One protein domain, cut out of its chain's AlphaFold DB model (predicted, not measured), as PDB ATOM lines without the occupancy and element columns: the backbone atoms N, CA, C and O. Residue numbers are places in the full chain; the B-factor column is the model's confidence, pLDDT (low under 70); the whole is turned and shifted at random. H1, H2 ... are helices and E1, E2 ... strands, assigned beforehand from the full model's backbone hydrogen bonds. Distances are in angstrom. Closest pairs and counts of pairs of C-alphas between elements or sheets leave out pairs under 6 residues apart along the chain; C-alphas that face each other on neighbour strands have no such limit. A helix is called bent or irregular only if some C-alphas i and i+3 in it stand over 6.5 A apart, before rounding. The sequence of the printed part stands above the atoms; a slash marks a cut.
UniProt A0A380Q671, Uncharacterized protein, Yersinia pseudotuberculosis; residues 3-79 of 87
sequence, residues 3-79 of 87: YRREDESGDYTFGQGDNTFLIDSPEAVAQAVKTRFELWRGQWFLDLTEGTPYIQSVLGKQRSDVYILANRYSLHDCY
ATOM      1  N   TYR A   3     152.822  22.663  -4.730       89.00
ATOM      2  CA  TYR A   3     152.590  21.219  -4.821       89.00
ATOM      3  C   TYR A   3     152.417  20.806  -6.279       89.00
ATOM      4  O   TYR A   3     152.026  21.618  -7.115       89.00
ATOM      5  N   ARG A   4     152.758  19.562  -6.618       90.38
ATOM      6  CA  ARG A   4     152.514  19.033  -7.965       90.38
ATOM      7  C   ARG A   4     151.075  18.534  -8.041       90.38
ATOM      8  O   ARG A   4     150.638  17.823  -7.146       90.38
ATOM      9  N   ARG A   5     150.370  18.888  -9.115       89.81
ATOM     10  CA  ARG A   5     148.980  18.486  -9.325       89.81
ATOM     11  C   ARG A   5     148.870  16.966  -9.470       89.81
ATOM     12  O   ARG A   5     149.582  16.367 -10.283       89.81
ATOM     13  N   GLU A   6     147.955  16.388  -8.704       90.25
ATOM     14  CA  GLU A   6     147.504  15.002  -8.831       90.25
ATOM     15  C   GLU A   6     146.331  14.910  -9.824       90.25
ATOM     16  O   GLU A   6     145.570  15.871  -9.976       90.25
ATOM     17  N   ASP A   7     146.205  13.784 -10.522       86.00
ATOM     18  CA  ASP A   7     145.017  13.437 -11.301       86.00
ATOM     19  C   ASP A   7     143.911  12.840 -10.408       86.00
ATOM     20  O   ASP A   7     144.037  12.767  -9.183       86.00
ATOM     21  N   GLU A   8     142.798  12.417 -11.011       85.00
ATOM     22  CA  GLU A   8     141.681  11.795 -10.281       85.00
ATOM     23  C   GLU A   8     142.064  10.469  -9.600       85.00
ATOM     24  O   GLU A   8     141.417  10.067  -8.634       85.00
ATOM     25  N   SER A   9     143.128   9.809 -10.069       83.62
ATOM     26  CA  SER A   9     143.686   8.589  -9.482       83.62
ATOM     27  C   SER A   9     144.658   8.886  -8.330       83.62
ATOM     28  O   SER A   9     145.065   7.971  -7.613       83.62
ATOM     29  N   GLY A  10     145.008  10.157  -8.110       80.81
ATOM     30  CA  GLY A  10     146.018  10.569  -7.135       80.81
ATOM     31  C   GLY A  10     147.451  10.493  -7.665       80.81
ATOM     32  O   GLY A  10     148.387  10.682  -6.888       80.81
ATOM     33  N   ASP A  11     147.641  10.243  -8.962       86.56
ATOM     34  CA  ASP A  11     148.957  10.176  -9.585       86.56
ATOM     35  C   ASP A  11     149.436  11.557 -10.022       86.56
ATOM     36  O   ASP A  11     148.673  12.452 -10.387       86.56
ATOM     37  N   TYR A  12     150.752  11.747 -10.002       86.31
ATOM     38  CA  TYR A  12     151.343  13.009 -10.414       86.31
ATOM     39  C   TYR A  12     151.192  13.251 -11.914       86.31
ATOM     40  O   TYR A  12     151.651  12.471 -12.748       86.31
ATOM     41  N   THR A  13     150.654  14.418 -12.254       85.56
ATOM     42  CA  THR A  13     150.541  14.861 -13.645       85.56
ATOM     43  C   THR A  13     151.846  15.499 -14.131       85.56
ATOM     44  O   THR A  13     152.530  16.225 -13.401       85.56
ATOM     45  N   PHE A  14     152.208  15.241 -15.392       83.62
ATOM     46  CA  PHE A  14     153.387  15.804 -16.060       83.62
ATOM     47  C   PHE A  14     152.999  16.415 -17.417       83.62
ATOM     48  O   PHE A  14     151.959  16.091 -17.980       83.62
ATOM     49  N   GLY A  15     153.841  17.304 -17.958       81.69
ATOM     50  CA  GLY A  15     153.687  17.813 -19.331       81.69
ATOM     51  C   GLY A  15     152.673  18.947 -19.520       81.69
ATOM     52  O   GLY A  15     152.341  19.274 -20.653       81.69
ATOM     53  N   GLN A  16     152.203  19.577 -18.439       77.75
ATOM     54  CA  GLN A  16     151.218  20.672 -18.475       77.75
ATOM     55  C   GLN A  16     151.862  22.067 -18.298       77.75
ATOM     56  O   GLN A  16     151.171  23.039 -17.998       77.75
ATOM     57  N   GLY A  17     153.186  22.184 -18.453       83.69
ATOM     58  CA  GLY A  17     153.917  23.441 -18.244       83.69
ATOM     59  C   GLY A  17     153.710  24.003 -16.834       83.69
ATOM     60  O   GLY A  17     153.815  23.274 -15.846       83.69
ATOM     61  N   ASP A  18     153.373  25.289 -16.739       78.88
ATOM     62  CA  ASP A  18     153.129  25.964 -15.456       78.88
ATOM     63  C   ASP A  18     151.902  25.407 -14.709       78.88
ATOM     64  O   ASP A  18     151.877  25.409 -13.478       78.88
ATOM     65  N   ASN A  19     150.934  24.814 -15.422       81.19
ATOM     66  CA  ASN A  19     149.742  24.195 -14.822       81.19
ATOM     67  C   ASN A  19     150.018  22.852 -14.124       81.19
ATOM     68  O   ASN A  19     149.134  22.311 -13.450       81.19
ATOM     69  N   THR A  20     151.237  22.309 -14.246       86.25
ATOM     70  CA  THR A  20     151.677  21.113 -13.508       86.25
ATOM     71  C   THR A  20     151.750  21.354 -11.995       86.25
ATOM     72  O   THR A  20     151.745  20.399 -11.216       86.25
ATOM     73  N   PHE A  21     151.801  22.612 -11.549       86.75
ATOM     74  CA  PHE A  21     151.920  22.952 -10.135       86.75
ATOM     75  C   PHE A  21     150.704  23.719  -9.619       86.75
ATOM     76  O   PHE A  21     150.170  24.605 -10.279       86.75
ATOM     77  N   LEU A  22     150.305  23.393  -8.394       86.62
ATOM     78  CA  LEU A  22     149.433  24.205  -7.561       86.62
ATOM     79  C   LEU A  22     150.320  25.183  -6.792       86.62
ATOM     80  O   LEU A  22     151.226  24.758  -6.068       86.62
ATOM     81  N   ILE A  23     150.099  26.483  -6.979       90.31
ATOM     82  CA  ILE A  23     150.895  27.551  -6.368       90.31
ATOM     83  C   ILE A  23     149.963  28.395  -5.508       90.31
ATOM     84  O   ILE A  23     149.013  28.973  -6.025       90.31
ATOM     85  N   ASP A  24     150.242  28.439  -4.204       88.56
ATOM     86  CA  ASP A  24     149.555  29.287  -3.219       88.56
ATOM     87  C   ASP A  24     148.020  29.215  -3.281       88.56
ATOM     88  O   ASP A  24     147.318  30.194  -3.039       88.56
ATOM     89  N   SER A  25     147.499  28.025  -3.587       88.56
ATOM     90  CA  SER A  25     146.076  27.775  -3.794       88.56
ATOM     91  C   SER A  25     145.491  26.878  -2.688       88.56
ATOM     92  O   SER A  25     146.233  26.125  -2.042       88.56
ATOM     93  N   PRO A  26     144.169  26.929  -2.437       88.75
ATOM     94  CA  PRO A  26     143.525  26.072  -1.441       88.75
ATOM     95  C   PRO A  26     143.663  24.579  -1.770       88.75
ATOM     96  O   PRO A  26     143.771  23.757  -0.863       88.75
ATOM     97  N   GLU A  27     143.751  24.217  -3.051       86.94
ATOM     98  CA  GLU A  27     143.986  22.840  -3.491       86.94
ATOM     99  C   GLU A  27     145.358  22.330  -3.033       86.94
ATOM    100  O   GLU A  27     145.477  21.175  -2.630       86.94
ATOM    101  N   ALA A  28     146.385  23.192  -3.008       88.69
ATOM    102  CA  ALA A  28     147.701  22.829  -2.482       88.69
ATOM    103  C   ALA A  28     147.648  22.507  -0.976       88.69
ATOM    104  O   ALA A  28     148.326  21.591  -0.511       88.69
ATOM    105  N   VAL A  29     146.820  23.232  -0.212       88.31
ATOM    106  CA  VAL A  29     146.588  22.953   1.217       88.31
ATOM    107  C   VAL A  29     145.844  21.636   1.391       88.31
ATOM    108  O   VAL A  29     146.232  20.820   2.226       88.31
ATOM    109  N   ALA A  30     144.797  21.414   0.595       89.56
ATOM    110  CA  ALA A  30     144.021  20.182   0.634       89.56
ATOM    111  C   ALA A  30     144.909  18.961   0.354       89.56
ATOM    112  O   ALA A  30     144.849  17.980   1.093       89.56
ATOM    113  N   GLN A  31     145.790  19.054  -0.646       89.06
ATOM    114  CA  GLN A  31     146.756  18.005  -0.960       89.06
ATOM    115  C   GLN A  31     147.732  17.773   0.200       89.06
ATOM    116  O   GLN A  31     147.906  16.637   0.624       89.06
ATOM    117  N   ALA A  32     148.294  18.831   0.793       88.75
ATOM    118  CA  ALA A  32     149.184  18.701   1.949       88.75
ATOM    119  C   ALA A  32     148.514  17.989   3.140       88.75
ATOM    120  O   ALA A  32     149.124  17.135   3.786       88.75
ATOM    121  N   VAL A  33     147.251  18.320   3.423       88.06
ATOM    122  CA  VAL A  33     146.463  17.689   4.491       88.06
ATOM    123  C   VAL A  33     146.146  16.230   4.150       88.06
ATOM    124  O   VAL A  33     146.307  15.361   5.008       88.06
ATOM    125  N   LYS A  34     145.769  15.937   2.898       87.62
ATOM    126  CA  LYS A  34     145.534  14.573   2.400       87.62
ATOM    127  C   LYS A  34     146.768  13.692   2.600       87.62
ATOM    128  O   LYS A  34     146.665  12.665   3.264       87.62
ATOM    129  N   THR A  35     147.946  14.126   2.145       84.75
ATOM    130  CA  THR A  35     149.187  13.340   2.280       84.75
ATOM    131  C   THR A  35     149.548  13.085   3.748       84.75
ATOM    132  O   THR A  35     150.092  12.036   4.092       84.75
ATOM    133  N   ARG A  36     149.224  14.020   4.653       84.31
ATOM    134  CA  ARG A  36     149.430  13.835   6.099       84.31
ATOM    135  C   ARG A  36     148.487  12.812   6.723       84.31
ATOM    136  O   ARG A  36     148.907  12.095   7.631       84.31
ATOM    137  N   PHE A  37     147.254  12.722   6.238       83.06
ATOM    138  CA  PHE A  37     146.334  11.665   6.649       83.06
ATOM    139  C   PHE A  37     146.672  10.318   6.013       83.06
ATOM    140  O   PHE A  37     146.497   9.290   6.646       83.06
ATOM    141  N   GLU A  38     147.219  10.276   4.805       84.38
ATOM    142  CA  GLU A  38     147.634   9.006   4.194       84.38
ATOM    143  C   GLU A  38     148.893   8.419   4.845       84.38
ATOM    144  O   GLU A  38     149.052   7.200   4.894       84.38
ATOM    145  N   LEU A  39     149.760   9.260   5.414       81.69
ATOM    146  CA  LEU A  39     150.957   8.810   6.115       81.69
ATOM    147  C   LEU A  39     150.612   8.158   7.461       81.69
ATOM    148  O   LEU A  39     150.175   8.822   8.406       81.69
ATOM    149  N   TRP A  40     150.893   6.861   7.591       78.06
ATOM    150  CA  TRP A  40     150.709   6.159   8.860       78.06
ATOM    151  C   TRP A  40     151.920   6.315   9.772       78.06
ATOM    152  O   TRP A  40     153.071   6.323   9.326       78.06
ATOM    153  N   ARG A  41     151.656   6.356  11.083       76.56
ATOM    154  CA  ARG A  41     152.723   6.424  12.083       76.56
ATOM    155  C   ARG A  41     153.676   5.231  11.964       76.56
ATOM    156  O   ARG A  41     153.238   4.085  12.061       76.56
ATOM    157  N   GLY A  42     154.969   5.511  11.798       75.50
ATOM    158  CA  GLY A  42     156.018   4.493  11.668       75.50
ATOM    159  C   GLY A  42     156.282   3.995  10.243       75.50
ATOM    160  O   GLY A  42     157.154   3.150  10.068       75.50
ATOM    161  N   GLN A  43     155.570   4.499   9.225       78.75
ATOM    162  CA  GLN A  43     155.893   4.197   7.821       78.75
ATOM    163  C   GLN A  43     157.067   5.024   7.289       78.75
ATOM    164  O   GLN A  43     157.775   4.577   6.388       78.75
ATOM    165  N   TRP A  44     157.291   6.223   7.832       78.69
ATOM    166  CA  TRP A  44     158.413   7.056   7.414       78.69
ATOM    167  C   TRP A  44     159.710   6.572   8.081       78.69
ATOM    168  O   TRP A  44     159.892   6.705   9.284       78.69
ATOM    169  N   PHE A  45     160.651   6.057   7.281       76.81
ATOM    170  CA  PHE A  45     161.946   5.541   7.756       76.81
ATOM    171  C   PHE A  45     162.824   6.555   8.525       76.81
ATOM    172  O   PHE A  45     163.581   6.154   9.404       76.81
ATOM    173  N   LEU A  46     162.765   7.846   8.179       80.31
ATOM    174  CA  LEU A  46     163.540   8.919   8.808       80.31
ATOM    175  C   LEU A  46     162.990   9.304  10.187       80.31
ATOM    176  O   LEU A  46     163.766   9.665  11.065       80.31
ATOM    177  N   ASP A  47     161.670   9.230  10.369       76.88
ATOM    178  CA  ASP A  47     161.012   9.555  11.628       76.88
ATOM    179  C   ASP A  47     159.793   8.653  11.853       76.88
ATOM    180  O   ASP A  47     158.737   8.803  11.239       76.88
ATOM    181  N   LEU A  48     159.937   7.719  12.789       75.50
ATOM    182  CA  LEU A  48     158.886   6.765  13.139       75.50
ATOM    183  C   LEU A  48     157.776   7.381  14.010       75.50
ATOM    184  O   LEU A  48     156.767   6.725  14.285       75.50
ATOM    185  N   THR A  49     157.961   8.613  14.489       77.00
ATOM    186  CA  THR A  49     156.971   9.341  15.291       77.00
ATOM    187  C   THR A  49     155.980  10.124  14.433       77.00
ATOM    188  O   THR A  49     154.863  10.384  14.894       77.00
ATOM    189  N   GLU A  50     156.351  10.409  13.184       75.44
ATOM    190  CA  GLU A  50     155.547  11.105  12.183       75.44
ATOM    191  C   GLU A  50     154.456  10.206  11.586       75.44
ATOM    192  O   GLU A  50     154.659   9.010  11.375       75.44
ATOM    193  N   GLY A  51     153.300  10.805  11.282       76.50
ATOM    194  CA  GLY A  51     152.135  10.139  10.694       76.50
ATOM    195  C   GLY A  51     150.972   9.941  11.668       76.50
ATOM    196  O   GLY A  51     151.089  10.115  12.883       76.50
ATOM    197  N   THR A  52     149.817   9.570  11.125       75.38
ATOM    198  CA  THR A  52     148.579   9.451  11.898       75.38
ATOM    199  C   THR A  52     148.474   8.055  12.541       75.38
ATOM    200  O   THR A  52     148.566   7.037  11.845       75.38
ATOM    201  N   PRO A  53     148.295   7.948  13.874       70.00
ATOM    202  CA  PRO A  53     148.240   6.671  14.593       70.00
ATOM    203  C   PRO A  53     146.862   5.990  14.489       70.00
ATOM    204  O   PRO A  53     146.195   5.743  15.503       70.00
ATOM    205  N   TYR A  54     146.446   5.636  13.266       67.44
ATOM    206  CA  TYR A  54     145.143   5.008  13.004       67.44
ATOM    207  C   TYR A  54     144.941   3.695  13.770       67.44
ATOM    208  O   TYR A  54     143.889   3.482  14.371       67.44
ATOM    209  N   ILE A  55     145.974   2.845  13.810       61.22
ATOM    210  CA  ILE A  55     145.936   1.512  14.436       61.22
ATOM    211  C   ILE A  55     145.830   1.583  15.967       61.22
ATOM    212  O   ILE A  55     145.274   0.681  16.585       61.22
ATOM    213  N   GLN A  56     146.400   2.616  16.593       57.69
ATOM    214  CA  GLN A  56     146.605   2.646  18.046       57.69
ATOM    215  C   GLN A  56     145.568   3.479  18.801       57.69
ATOM    216  O   GLN A  56     145.336   3.213  19.975       57.69
ATOM    217  N   SER A  57     144.972   4.488  18.160       56.69
ATOM    218  CA  SER A  57     144.158   5.488  18.869       56.69
ATOM    219  C   SER A  57     142.838   5.840  18.186       56.69
ATOM    220  O   SER A  57     141.889   6.194  18.875       56.69
ATOM    221  N   VAL A  58     142.739   5.708  16.858       55.38
ATOM    222  CA  VAL A  58     141.583   6.230  16.108       55.38
ATOM    223  C   VAL A  58     140.513   5.163  15.855       55.38
ATOM    224  O   VAL A  58     139.330   5.474  15.899       55.38
ATOM    225  N   LEU A  59     140.892   3.894  15.646       57.12
ATOM    226  CA  LEU A  59     139.935   2.816  15.330       57.12
ATOM    227  C   LEU A  59     139.433   1.988  16.531       57.12
ATOM    228  O   LEU A  59     138.782   0.965  16.332       57.12
ATOM    229  N   GLY A  60     139.719   2.390  17.775       51.16
ATOM    230  CA  GLY A  60     139.112   1.791  18.979       51.16
ATOM    231  C   GLY A  60     139.397   0.299  19.228       51.16
ATOM    232  O   GLY A  60     138.852  -0.282  20.164       51.16
ATOM    233  N   LYS A  61     140.252  -0.353  18.428       54.16
ATOM    234  CA  LYS A  61     140.663  -1.744  18.651       54.16
ATOM    235  C   LYS A  61     141.846  -1.765  19.616       54.16
ATOM    236  O   LYS A  61     142.998  -1.618  19.218       54.16
ATOM    237  N   GLN A  62     141.542  -1.922  20.898       54.53
ATOM    238  CA  GLN A  62     142.532  -2.094  21.957       54.53
ATOM    239  C   GLN A  62     143.457  -3.273  21.601       54.53
ATOM    240  O   GLN A  62     142.992  -4.390  21.362       54.53
ATOM    241  N   ARG A  63     144.767  -3.023  21.478       56.59
ATOM    242  CA  ARG A  63     145.748  -4.092  21.217       56.59
ATOM    243  C   ARG A  63     145.832  -4.992  22.446       56.59
ATOM    244  O   ARG A  63     145.799  -4.488  23.563       56.59
ATOM    245  N   SER A  64     145.979  -6.300  22.241       61.19
ATOM    246  CA  SER A  64     146.278  -7.221  23.337       61.19
ATOM    247  C   SER A  64     147.633  -6.876  23.960       61.19
ATOM    248  O   SER A  64     148.572  -6.500  23.251       61.19
ATOM    249  N   ASP A  65     147.747  -7.037  25.280       63.00
ATOM    250  CA  ASP A  65     148.952  -6.706  26.058       63.00
ATOM    251  C   ASP A  65     150.223  -7.365  25.498       63.00
ATOM    252  O   ASP A  65     151.314  -6.799  25.558       63.00
ATOM    253  N   VAL A  66     150.064  -8.521  24.846       61.94
ATOM    254  CA  VAL A  66     151.123  -9.278  24.163       61.94
ATOM    255  C   VAL A  66     151.821  -8.456  23.074       61.94
ATOM    256  O   VAL A  66     153.042  -8.524  22.941       61.94
ATOM    257  N   TYR A  67     151.086  -7.635  22.316       63.19
ATOM    258  CA  TYR A  67     151.689  -6.818  21.259       63.19
ATOM    259  C   TYR A  67     152.498  -5.649  21.841       63.19
ATOM    260  O   TYR A  67     153.567  -5.303  21.336       63.19
ATOM    261  N   ILE A  68     152.009  -5.045  22.928       66.31
ATOM    262  CA  ILE A  68     152.725  -3.977  23.641       66.31
ATOM    263  C   ILE A  68     154.024  -4.533  24.239       66.31
ATOM    264  O   ILE A  68     155.072  -3.891  24.137       66.31
ATOM    265  N   LEU A  69     153.968  -5.743  24.807       68.19
ATOM    266  CA  LEU A  69     155.126  -6.448  25.348       68.19
ATOM    267  C   LEU A  69     156.187  -6.700  24.260       68.19
ATOM    268  O   LEU A  69     157.349  -6.352  24.449       68.19
ATOM    269  N   ALA A  70     155.780  -7.221  23.097       68.00
ATOM    270  CA  ALA A  70     156.682  -7.516  21.980       68.00
ATOM    271  C   ALA A  70     157.422  -6.270  21.458       68.00
ATOM    272  O   ALA A  70     158.631  -6.312  21.238       68.00
ATOM    273  N   ASN A  71     156.728  -5.132  21.336       61.75
ATOM    274  CA  ASN A  71     157.362  -3.868  20.948       61.75
ATOM    275  C   ASN A  71     158.376  -3.373  21.993       61.75
ATOM    276  O   ASN A  71     159.414  -2.823  21.626       61.75
ATOM    277  N   ARG A  72     158.092  -3.559  23.291       60.88
ATOM    278  CA  ARG A  72     159.012  -3.173  24.371       60.88
ATOM    279  C   ARG A  72     160.305  -3.986  24.321       60.88
ATOM    280  O   ARG A  72     161.372  -3.392  24.437       60.88
ATOM    281  N   TYR A  73     160.210  -5.302  24.131       64.88
ATOM    282  CA  TYR A  73     161.396  -6.154  23.998       64.88
ATOM    283  C   TYR A  73     162.220  -5.780  22.766       64.88
ATOM    284  O   TYR A  73     163.420  -5.568  22.883       64.88
ATOM    285  N   SER A  74     161.572  -5.565  21.617       57.72
ATOM    286  CA  SER A  74     162.274  -5.179  20.388       57.72
ATOM    287  C   SER A  74     163.023  -3.843  20.505       57.72
ATOM    288  O   SER A  74     164.126  -3.715  19.979       57.72
ATOM    289  N   LEU A  75     162.468  -2.851  21.213       57.09
ATOM    290  CA  LEU A  75     163.167  -1.585  21.473       57.09
ATOM    291  C   LEU A  75     164.333  -1.741  22.458       57.09
ATOM    292  O   LEU A  75     165.358  -1.089  22.277       57.09
ATOM    293  N   HIS A  76     164.178  -2.587  23.478       58.12
ATOM    294  CA  HIS A  76     165.235  -2.876  24.449       58.12
ATOM    295  C   HIS A  76     166.421  -3.606  23.797       58.12
ATOM    296  O   HIS A  76     167.570  -3.295  24.094       58.12
ATOM    297  N   ASP A  77     166.158  -4.515  22.856       57.75
ATOM    298  CA  ASP A  77     167.209  -5.237  22.130       57.75
ATOM    299  C   ASP A  77     167.959  -4.340  21.127       57.75
ATOM    300  O   ASP A  77     169.158  -4.517  20.912       57.75
ATOM    301  N   CYS A  78     167.289  -3.337  20.544       51.75
ATOM    302  CA  CYS A  78     167.915  -2.370  19.632       51.75
ATOM    303  C   CYS A  78     168.744  -1.278  20.336       51.75
ATOM    304  O   CYS A  78     169.584  -0.651  19.693       51.75
ATOM    305  N   TYR A  79     168.531  -1.033  21.631       50.12
ATOM    306  CA  TYR A  79     169.316  -0.087  22.427       50.12
ATOM    307  C   TYR A  79     169.710  -0.729  23.762       50.12
ATOM    308  O   TYR A  79     169.048  -0.477  24.773       50.12
TER     309      TYR A  79
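What this domain is: This is residues 3 to 79 of the 87 residues of an uncharacterized protein of Yersinia pseudotuberculosis (UniProt A0A380Q671). A drawn-out string of separate parts: free-standing H4 crosses one end, H2 runs along the long axis, and H1, E1 and the first loop make the other end. The printed part has 77 residues, in the order H1, E1, H2, H3, H4, mostly helix. It is extended, with a radius of gyration of the C-alphas of 18.3 A and spans of 53 by 29 by 21 A.

How they stand to each other: Look first at H4, residues 65 to 78, apart from H3, residues 54 to 58. H2, residues 26 to 38, is apart from both. The closest C-alphas of H2 and E1, residues 21 to 23, are those of Ala 28 and Leu 22, 5.5 A apart. E1 pairs with no named strand, but residues 3 to 4 pair antiparallel with its residues 21 to 22. H1, residues 17 to 20, and E1 meet only through their link. In H2 and H4 every O i to N i+4 pair is within hydrogen-bond range; H3 has 0 of 1, and 0 of 2 O i to N i+3 pairs; H1 is too short for an i+4 pair.

Where its parts are: Find C-alpha 65 at (148.952, -6.706, 26.058); H4 runs 20.5 A to C-alpha 78 at (167.915, -2.370, 19.632). H2 covers 18.4 A, E1 6.0 A, H1 5.7 A and H3 4.9 A. H3 is only just irregular: C-alphas 55 and 58 are 6.6 A apart.

The domain as a whole: The C-alphas farthest apart, of Gly 17 and Asp 65, are 53.8 A apart. The printed part has no cut; the link from H2 to H3 is long. Residues 54 to 79 are under 70 in pLDDT.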